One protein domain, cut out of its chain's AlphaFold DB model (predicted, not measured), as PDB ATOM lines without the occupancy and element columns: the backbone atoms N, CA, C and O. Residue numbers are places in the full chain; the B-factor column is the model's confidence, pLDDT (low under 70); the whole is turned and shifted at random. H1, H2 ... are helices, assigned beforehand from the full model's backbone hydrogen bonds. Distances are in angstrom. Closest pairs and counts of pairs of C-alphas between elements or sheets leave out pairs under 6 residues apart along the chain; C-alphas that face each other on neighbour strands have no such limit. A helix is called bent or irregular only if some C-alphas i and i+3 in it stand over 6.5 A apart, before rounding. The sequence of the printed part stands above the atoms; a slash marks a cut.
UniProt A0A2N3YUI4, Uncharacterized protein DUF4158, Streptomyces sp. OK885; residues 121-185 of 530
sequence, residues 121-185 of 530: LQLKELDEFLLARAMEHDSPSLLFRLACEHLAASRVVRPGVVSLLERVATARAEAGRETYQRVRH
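Overview. This is residues 121 to 185 of the 530 residues of the protein "Uncharacterized protein DUF4158" of Streptomyces sp. OK885 (UniProt A0A2N3YUI4). A helical hairpin of H1 and H2 is crossed by one long helix, H3, which packs on both and makes most of the length of the whole; the last turns of H3, residues 180 to 185, stick out beyond the other two helices. The 65 printed residues hold three named helices, in the order H1, H2, H3, and no named strand, and the class is all helix. The whole is compact, with a radius of gyration of the C-alphas of 11.9 A. Its C-alphas span 41 by 21 by 16 A, only just elongated.

Along the chain. H1 takes residues 121 to 136 and measures 23.4 A from its first to its last C-alpha; C-alpha 121 stands at (140.293, 167.507, 73.350). After a tight link of 3 residues comes H2, residues 140 to 153, 19.8 A long, with C-alpha 140 at (133.815, 166.969, 51.665). A short link of 7 residues leads to H3, residues 161 to 185, the longest helix, 37.8 A from first to last C-alpha. H3 ends with C-alpha 185 at (159.462, 178.839, 48.450). H3 is irregular: C-alphas 182 and 185 are 7.4 A apart, where about 5 A is the distance in a regular helix.

Arrangement. H1 and H2 form a helical hairpin, two helices that follow each other and run opposite ways, at a steep tilt of 43 degrees. They touch, and their closest C-alphas are those of Leu 130 and Leu 143, 6.8 A apart. H3 touches H1 with 16 pairs of C-alphas within 8 A, the closest being those of Leu 131 and Ala 171, 4.8 A apart. H1 and H3 run the same way at a steep tilt of 54 degrees. H3 touches H2 with residues 164 to 169 alone, and the closest C-alphas are those of Pro 140 and Val 168, 6.4 A apart. H2 and H3 run opposite ways at a steep tilt of 69 degrees, only just short of about perpendicular. The packing is mostly crossed: of these three pairs of helices, 0 are at a shallow tilt. In H2 every O i to N i+4 pair is within hydrogen-bond range; in H1 11 of 12 are, and in H3 20 of 21.

Size, cuts and confidence. The two C-alphas farthest apart are those of Val 157 and His 185, at 41.1 A, and the first and last printed C-alphas, of Leu 121 and His 185, are 33.4 A apart. Residues 180 to 185 of H3 stand free. The printed part has no cut, and neither link is long. The mean pLDDT of the printed part is 94.3, and no printed residue is under 70.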
ATOM      1  N   LEU A 121     139.171 168.394  73.677       94.81
ATOM      2  CA  LEU A 121     140.293 167.507  73.350       94.81
ATOM      3  C   LEU A 121     139.982 166.602  72.147       94.81
ATOM      4  O   LEU A 121     140.712 166.632  71.166       94.81
ATOM      5  N   GLN A 122     138.865 165.869  72.190       95.62
ATOM      6  CA  GLN A 122     138.453 164.957  71.108       95.62
ATOM      7  C   GLN A 122     138.200 165.705  69.798       95.62
ATOM      8  O   GLN A 122     138.470 165.203  68.714       95.62
ATOM      9  N   LEU A 123     137.660 166.918  69.898       94.88
ATOM     10  CA  LEU A 123     137.420 167.774  68.747       94.88
ATOM     11  C   LEU A 123     138.729 168.286  68.133       94.88
ATOM     12  O   LEU A 123     138.813 168.375  66.916       94.88
ATOM     13  N   LYS A 124     139.753 168.564  68.948       95.56
ATOM     14  CA  LYS A 124     141.088 168.917  68.456       95.56
ATOM     15  C   LYS A 124     141.775 167.730  67.772       95.56
ATOM     16  O   LYS A 124     142.314 167.896  66.686       95.56
ATOM     17  N   GLU A 125     141.701 166.538  68.367       95.62
ATOM     18  CA  GLU A 125     142.192 165.290  67.752       95.62
ATOM     19  C   GLU A 125     141.510 165.038  66.395       95.62
ATOM     20  O   GLU A 125     142.165 164.698  65.409       95.62
ATOM     21  N   LEU A 126     140.197 165.286  66.319       97.12
ATOM     22  CA  LEU A 126     139.440 165.207  65.075       97.12
ATOM     23  C   LEU A 126     139.899 166.243  64.038       97.12
ATOM     24  O   LEU A 126     139.988 165.903  62.861       97.12
ATOM     25  N   ASP A 127     140.166 167.487  64.442       96.69
ATOM     26  CA  ASP A 127     140.641 168.536  63.531       96.69
ATOM     27  C   ASP A 127     142.013 168.184  62.940       96.69
ATOM     28  O   ASP A 127     142.209 168.295  61.730       96.69
ATOM     29  N   GLU A 128     142.939 167.680  63.765       96.12
ATOM     30  CA  GLU A 128     144.257 167.209  63.321       96.12
ATOM     31  C   GLU A 128     144.132 166.029  62.338       96.12
ATOM     32  O   GLU A 128     144.758 166.028  61.273       96.12
ATOM     33  N   PHE A 129     143.260 165.061  62.642       96.56
ATOM     34  CA  PHE A 129     142.945 163.951  61.740       96.56
ATOM     35  C   PHE A 129     142.355 164.440  60.408       96.56
ATOM     36  O   PHE A 129     142.785 164.010  59.333       96.56
ATOM     37  N   LEU A 130     141.380 165.351  60.462       96.81
ATOM     38  CA  LEU A 130     140.719 165.905  59.285       96.81
ATOM     39  C   LEU A 130     141.682 166.704  58.411       96.81
ATOM     40  O   LEU A 130     141.599 166.590  57.192       96.81
ATOM     41  N   LEU A 131     142.602 167.474  58.995       95.19
ATOM     42  CA  LEU A 131     143.623 168.204  58.244       95.19
ATOM     43  C   LEU A 131     144.552 167.242  57.493       95.19
ATOM     44  O   LEU A 131     144.782 167.423  56.295       95.19
ATOM     45  N   ALA A 132     145.041 166.196  58.166       93.06
ATOM     46  CA  ALA A 132     145.880 165.178  57.536       93.06
ATOM     47  C   ALA A 132     145.157 164.508  56.354       93.06
ATOM     48  O   ALA A 132     145.707 164.417  55.256       93.06
ATOM     49  N   ARG A 133     143.885 164.130  56.538       94.00
ATOM     50  CA  ARG A 133     143.058 163.557  55.466       94.00
ATOM     51  C   ARG A 133     142.725 164.568  54.368       94.00
ATOM     52  O   ARG A 133     142.712 164.192  53.202       94.00
ATOM     53  N   ALA A 134     142.512 165.844  54.688       94.12
ATOM     54  CA  ALA A 134     142.227 166.903  53.713       94.12
ATOM     55  C   ALA A 134     143.436 167.240  52.820       94.12
ATOM     56  O   ALA A 134     143.282 167.681  51.674       94.12
ATOM     57  N   MET A 135     144.649 167.008  53.328       92.38
ATOM     58  CA  MET A 135     145.877 167.080  52.536       92.38
ATOM     59  C   MET A 135     145.996 165.936  51.521       92.38
ATOM     60  O   MET A 135     146.679 166.108  50.517       92.38
ATOM     61  N   GLU A 136     145.310 164.811  51.727       87.62
ATOM     62  CA  GLU A 136     145.267 163.677  50.792       87.62
ATOM     63  C   GLU A 136     144.036 163.742  49.868       87.62
ATOM     64  O   GLU A 136     144.142 163.512  48.663       87.62
ATOM     65  N   HIS A 137     142.874 164.120  50.408       84.00
ATOM     66  CA  HIS A 137     141.579 164.106  49.729       84.00
ATOM     67  C   HIS A 137     140.793 165.399  49.977       84.00
ATOM     68  O   HIS A 137     140.522 165.749  51.117       84.00
ATOM     69  N   ASP A 138     140.317 166.078  48.928       80.19
ATOM     70  CA  ASP A 138     139.541 167.327  49.091       80.19
ATOM     71  C   ASP A 138     138.012 167.142  48.985       80.19
ATOM     72  O   ASP A 138     137.264 168.120  48.948       80.19
ATOM     73  N   SER A 139     137.520 165.898  48.922       88.81
ATOM     74  CA  SER A 139     136.079 165.617  48.844       88.81
ATOM     75  C   SER A 139     135.409 165.795  50.214       88.81
ATOM     76  O   SER A 139     135.719 165.039  51.140       88.81
ATOM     77  N   PRO A 140     134.452 166.732  50.371       91.12
ATOM     78  CA  PRO A 140     133.815 166.969  51.665       91.12
ATOM     79  C   PRO A 140     133.012 165.768  52.174       91.12
ATOM     80  O   PRO A 140     133.020 165.492  53.369       91.12
ATOM     81  N   SER A 141     132.349 165.029  51.279       91.31
ATOM     82  CA  SER A 141     131.562 163.849  51.649       91.31
ATOM     83  C   SER A 141     132.445 162.687  52.109       91.31
ATOM     84  O   SER A 141     132.097 161.992  53.063       91.31
ATOM     85  N   LEU A 142     133.617 162.512  51.489       92.44
ATOM     86  CA  LEU A 142     134.611 161.531  51.930       92.44
ATOM     87  C   LEU A 142     135.184 161.908  53.299       92.44
ATOM     88  O   LEU A 142     135.208 161.071  54.193       92.44
ATOM     89  N   LEU A 143     135.588 163.168  53.485       94.69
ATOM     90  CA  LEU A 143     136.119 163.650  54.764       94.69
ATOM     91  C   LEU A 143     135.093 163.529  55.895       94.69
ATOM     92  O   LEU A 143     135.445 163.124  56.999       94.69
ATOM     93  N   PHE A 144     133.818 163.813  55.617       95.19
ATOM     94  CA  PHE A 144     132.734 163.608  56.575       95.19
ATOM     95  C   PHE A 144     132.601 162.134  56.981       95.19
ATOM     96  O   PHE A 144     132.490 161.828  58.168       95.19
ATOM     97  N   ARG A 145     132.643 161.209  56.015       94.62
ATOM     98  CA  ARG A 145     132.569 159.768  56.291       94.62
ATOM     99  C   ARG A 145     133.759 159.290  57.124       94.62
ATOM    100  O   ARG A 145     133.552 158.663  58.157       94.62
ATOM    101  N   LEU A 146     134.974 159.668  56.727       96.19
ATOM    102  CA  LEU A 146     136.202 159.350  57.461       96.19
ATOM    103  C   LEU A 146     136.171 159.906  58.888       96.19
ATOM    104  O   LEU A 146     136.637 159.251  59.815       96.19
ATOM    105  N   ALA A 147     135.595 161.093  59.088       96.62
ATOM    106  CA  ALA A 147     135.407 161.655  60.418       96.62
ATOM    107  C   ALA A 147     134.445 160.822  61.277       96.62
ATOM    108  O   ALA A 147     134.746 160.557  62.438       96.62
ATOM    109  N   CYS A 148     133.313 160.380  60.718       96.00
ATOM    110  CA  CYS A 148     132.383 159.486  61.416       96.00
ATOM    111  C   CYS A 148     133.061 158.168  61.816       96.00
ATOM    112  O   CYS A 148     132.951 157.751  62.968       96.00
ATOM    113  N   GLU A 149     133.797 157.547  60.893       96.06
ATOM    114  CA  GLU A 149     134.542 156.308  61.139       96.06
ATOM    115  C   GLU A 149     135.613 156.495  62.222       96.06
ATOM    116  O   GLU A 149     135.709 155.688  63.146       96.06
ATOM    117  N   HIS A 150     136.375 157.592  62.164       96.12
ATOM    118  CA  HIS A 150     137.402 157.917  63.152       96.12
ATOM    119  C   HIS A 150     136.821 158.142  64.555       96.12
ATOM    120  O   HIS A 150     137.365 157.643  65.544       96.12
ATOM    121  N   LEU A 151     135.702 158.863  64.653       96.94
ATOM    122  CA  LEU A 151     135.015 159.100  65.923       96.94
ATOM    123  C   LEU A 151     134.474 157.795  66.510       96.94
ATOM    124  O   LEU A 151     134.694 157.529  67.690       96.94
ATOM    125  N   ALA A 152     133.843 156.950  65.690       94.81
ATOM    126  CA  ALA A 152     133.348 155.647  66.124       94.81
ATOM    127  C   ALA A 152     134.488 154.722  66.589       94.81
ATOM    128  O   ALA A 152     134.399 154.133  67.668       94.81
ATOM    129  N   ALA A 153     135.591 154.653  65.835       94.81
ATOM    130  CA  ALA A 153     136.777 153.876  66.202       94.81
ATOM    131  C   ALA A 153     137.399 154.355  67.528       94.81
ATOM    132  O   ALA A 153     137.820 153.543  68.350       94.81
ATOM    133  N   SER A 154     137.380 155.667  67.771       94.94
ATOM    134  CA  SER A 154     137.862 156.295  69.008       94.94
ATOM    135  C   SER A 154     136.827 156.304  70.148       94.94
ATOM    136  O   SER A 154     137.096 156.867  71.215       94.94
ATOM    137  N   ARG A 155     135.649 155.690  69.945       96.62
ATOM    138  CA  ARG A 155     134.491 155.694  70.863       96.62
ATOM    139  C   ARG A 155     134.094 157.100  71.315       96.62
ATOM    140  O   ARG A 155     133.838 157.344  72.494       96.62
ATOM    141  N   VAL A 156     134.061 158.046  70.386       97.38
ATOM    142  CA  VAL A 156     133.590 159.414  70.609       97.38
ATOM    143  C   VAL A 156     132.222 159.569  69.959       97.38
ATOM    144  O   VAL A 156     132.055 159.284  68.777       97.38
ATOM    145  N   VAL A 157     131.238 160.045  70.723       96.81
ATOM    146  CA  VAL A 157     129.898 160.329  70.196       96.81
ATOM    147  C   VAL A 157     130.012 161.418  69.134       96.81
ATOM    148  O   VAL A 157     130.484 162.522  69.422       96.81
ATOM    149  N   ARG A 158     129.568 161.114  67.914       95.81
ATOM    150  CA  ARG A 158     129.631 162.031  66.777       95.81
ATOM    151  C   ARG A 158     128.860 163.322  67.092       95.81
ATOM    152  O   ARG A 158     127.698 163.241  67.502       95.81
ATOM    153  N   PRO A 159     129.453 164.512  66.876       94.19
ATOM    154  CA  PRO A 159     128.722 165.766  66.995       94.19
ATOM    155  C   PRO A 159     127.631 165.869  65.918       94.19
ATOM    156  O   PRO A 159     127.568 165.076  64.974       94.19
ATOM    157  N   GLY A 160     126.755 166.866  66.048       91.94
ATOM    158  CA  GLY A 160     125.712 167.111  65.052       91.94
ATOM    159  C   GLY A 160     126.290 167.297  63.644       91.94
ATOM    160  O   GLY A 160     127.360 167.884  63.475       91.94
ATOM    161  N   VAL A 161     125.552 166.830  62.630       92.50
ATOM    162  CA  VAL A 161     125.985 166.810  61.217       92.50
ATOM    163  C   VAL A 161     126.498 168.176  60.745       92.50
ATOM    164  O   VAL A 161     127.522 168.245  60.076       92.50
ATOM    165  N   VAL A 162     125.834 169.267  61.144       90.44
ATOM    166  CA  VAL A 162     126.230 170.638  60.773       90.44
ATOM    167  C   VAL A 162     127.597 171.001  61.353       90.44
ATOM    168  O   VAL A 162     128.472 171.429  60.610       90.44
ATOM    169  N   SER A 163     127.813 170.757  62.648       92.62
ATOM    170  CA  SER A 163     129.096 171.038  63.305       92.62
ATOM    171  C   SER A 163     130.234 170.214  62.697       92.62
ATOM    172  O   SER A 163     131.341 170.714  62.506       92.62
ATOM    173  N   LEU A 164     129.959 168.957  62.340       94.62
ATOM    174  CA  LEU A 164     130.943 168.106  61.681       94.62
ATOM    175  C   LEU A 164     131.279 168.605  60.266       94.62
ATOM    176  O   LEU A 164     132.447 168.635  59.887       94.62
ATOM    177  N   LEU A 165     130.281 169.056  59.502       93.94
ATOM    178  CA  LEU A 165     130.483 169.656  58.180       93.94
ATOM    179  C   LEU A 165     131.255 170.978  58.237       93.94
ATOM    180  O   LEU A 165     132.098 171.227  57.376       93.94
ATOM    181  N   GLU A 166     131.007 171.811  59.247       93.94
ATOM    182  CA  GLU A 166     131.786 173.030  59.486       93.94
ATOM    183  C   GLU A 166     133.259 172.700  59.741       93.94
ATOM    184  O   GLU A 166     134.136 173.325  59.148       93.94
ATOM    185  N   ARG A 167     133.543 171.662  60.537       95.31
ATOM    186  CA  ARG A 167     134.916 171.181  60.770       95.31
ATOM    187  C   ARG A 167     135.572 170.654  59.503       95.31
ATOM    188  O   ARG A 167     136.709 171.015  59.218       95.31
ATOM    189  N   VAL A 168     134.846 169.885  58.691       95.69
ATOM    190  CA  VAL A 168     135.326 169.455  57.367       95.69
ATOM    191  C   VAL A 168     135.658 170.666  56.485       95.69
ATOM    192  O   VAL A 168     136.698 170.686  55.828       95.69
ATOM    193  N   ALA A 169     134.813 171.700  56.471       93.50
ATOM    194  CA  ALA A 169     135.071 172.915  55.702       93.50
ATOM    195  C   ALA A 169     136.313 173.674  56.206       93.50
ATOM    196  O   ALA A 169     137.128 174.113  55.389       93.50
ATOM    197  N   THR A 170     136.485 173.781  57.527       95.12
ATOM    198  CA  THR A 170     137.666 174.384  58.162       95.12
ATOM    199  C   THR A 170     138.938 173.617  57.817       95.12
ATOM    200  O   THR A 170     139.886 174.223  57.319       95.12
ATOM    201  N   ALA A 171     138.934 172.290  57.959       95.81
ATOM    202  CA  ALA A 171     140.075 171.438  57.631       95.81
ATOM    203  C   ALA A 171     140.490 171.563  56.156       95.81
ATOM    204  O   ALA A 171     141.675 171.626  55.840       95.81
ATOM    205  N   ARG A 172     139.529 171.684  55.232       94.25
ATOM    206  CA  ARG A 172     139.821 171.937  53.810       94.25
ATOM    207  C   ARG A 172     140.435 173.313  53.566       94.25
ATOM    208  O   ARG A 172     141.359 173.446  52.760       94.25
ATOM    209  N   ALA A 173     139.933 174.347  54.242       92.75
ATOM    210  CA  ALA A 173     140.510 175.686  54.162       92.75
ATOM    211  C   ALA A 173     141.945 175.706  54.720       92.75
ATOM    212  O   ALA A 173     142.832 176.315  54.118       92.75
ATOM    213  N   GLU A 174     142.189 174.995  55.818       94.38
ATOM    214  CA  GLU A 174     143.512 174.775  56.404       94.38
ATOM    215  C   GLU A 174     144.446 174.008  55.483       94.38
ATOM    216  O   GLU A 174     145.541 174.495  55.220       94.38
ATOM    217  N   ALA A 175     143.994 172.905  54.889       94.38
ATOM    218  CA  ALA A 175     144.758 172.177  53.884       94.38
ATOM    219  C   ALA A 175     145.120 173.077  52.691       94.38
ATOM    220  O   ALA A 175     146.208 172.971  52.128       94.38
ATOM    221  N   GLY A 176     144.236 174.003  52.302       93.69
ATOM    222  CA  GLY A 176     144.528 175.041  51.310       93.69
ATOM    223  C   GLY A 176     145.671 175.973  51.730       93.69
ATOM    224  O   GLY A 176     146.602 176.181  50.953       93.69
ATOM    225  N   ARG A 177     145.631 176.490  52.964       94.69
ATOM    226  CA  ARG A 177     146.700 177.335  53.528       94.69
ATOM    227  C   ARG A 177     148.023 176.576  53.628       94.69
ATOM    228  O   ARG A 177     149.046 177.082  53.179       94.69
ATOM    229  N   GLU A 178     147.984 175.356  54.148       95.44
ATOM    230  CA  GLU A 178     149.139 174.468  54.291       95.44
ATOM    231  C   GLU A 178     149.763 174.140  52.930       95.44
ATOM    232  O   GLU A 178     150.977 174.231  52.760       95.44
ATOM    233  N   THR A 179     148.935 173.858  51.917       96.25
ATOM    234  CA  THR A 179     149.396 173.667  50.530       96.25
ATOM    235  C   THR A 179     150.216 174.867  50.064       96.25
ATOM    236  O   THR A 179     151.315 174.683  49.545       96.25
ATOM    237  N   TYR A 180     149.703 176.089  50.252       96.69
ATOM    238  CA  TYR A 180     150.413 177.302  49.856       96.69
ATOM    239  C   TYR A 180     151.737 177.454  50.607       96.69
ATOM    240  O   TYR A 180     152.757 177.698  49.969       96.69
ATOM    241  N   GLN A 181     151.754 177.251  51.929       96.75
ATOM    242  CA  GLN A 181     152.987 177.361  52.717       96.75
ATOM    243  C   GLN A 181     154.068 176.394  52.230       96.75
ATOM    244  O   GLN A 181     155.219 176.799  52.065       96.75
ATOM    245  N   ARG A 182     153.695 175.149  51.910       96.56
ATOM    246  CA  ARG A 182     154.640 174.135  51.423       96.56
ATOM    247  C   ARG A 182     155.264 174.475  50.077       96.56
ATOM    248  O   ARG A 182     156.420 174.135  49.870       96.56
ATOM    249  N   VAL A 183     154.548 175.157  49.182       96.75
ATOM    250  CA  VAL A 183     155.073 175.528  47.849       96.75
ATOM    251  C   VAL A 183     155.546 176.975  47.752       96.75
ATOM    252  O   VAL A 183     156.105 177.366  46.732       96.75
ATOM    253  N   ARG A 184     155.350 177.784  48.798       96.06
ATOM    254  CA  ARG A 184     155.659 179.220  48.800       96.06
ATOM    255  C   ARG A 184     157.095 179.520  48.378       96.06
ATOM    256  O   ARG A 184     157.323 180.505  47.688       96.06
ATOM    257  N   HIS A 185     158.045 178.678  48.776       94.88
ATOM    258  CA  HIS A 185     159.462 178.839  48.450       94.88
ATOM    259  C   HIS A 185     159.763 178.739  46.941       94.88
ATOM    260  O   HIS A 185     160.761 179.289  46.492       94.88
TER     261      HIS A 185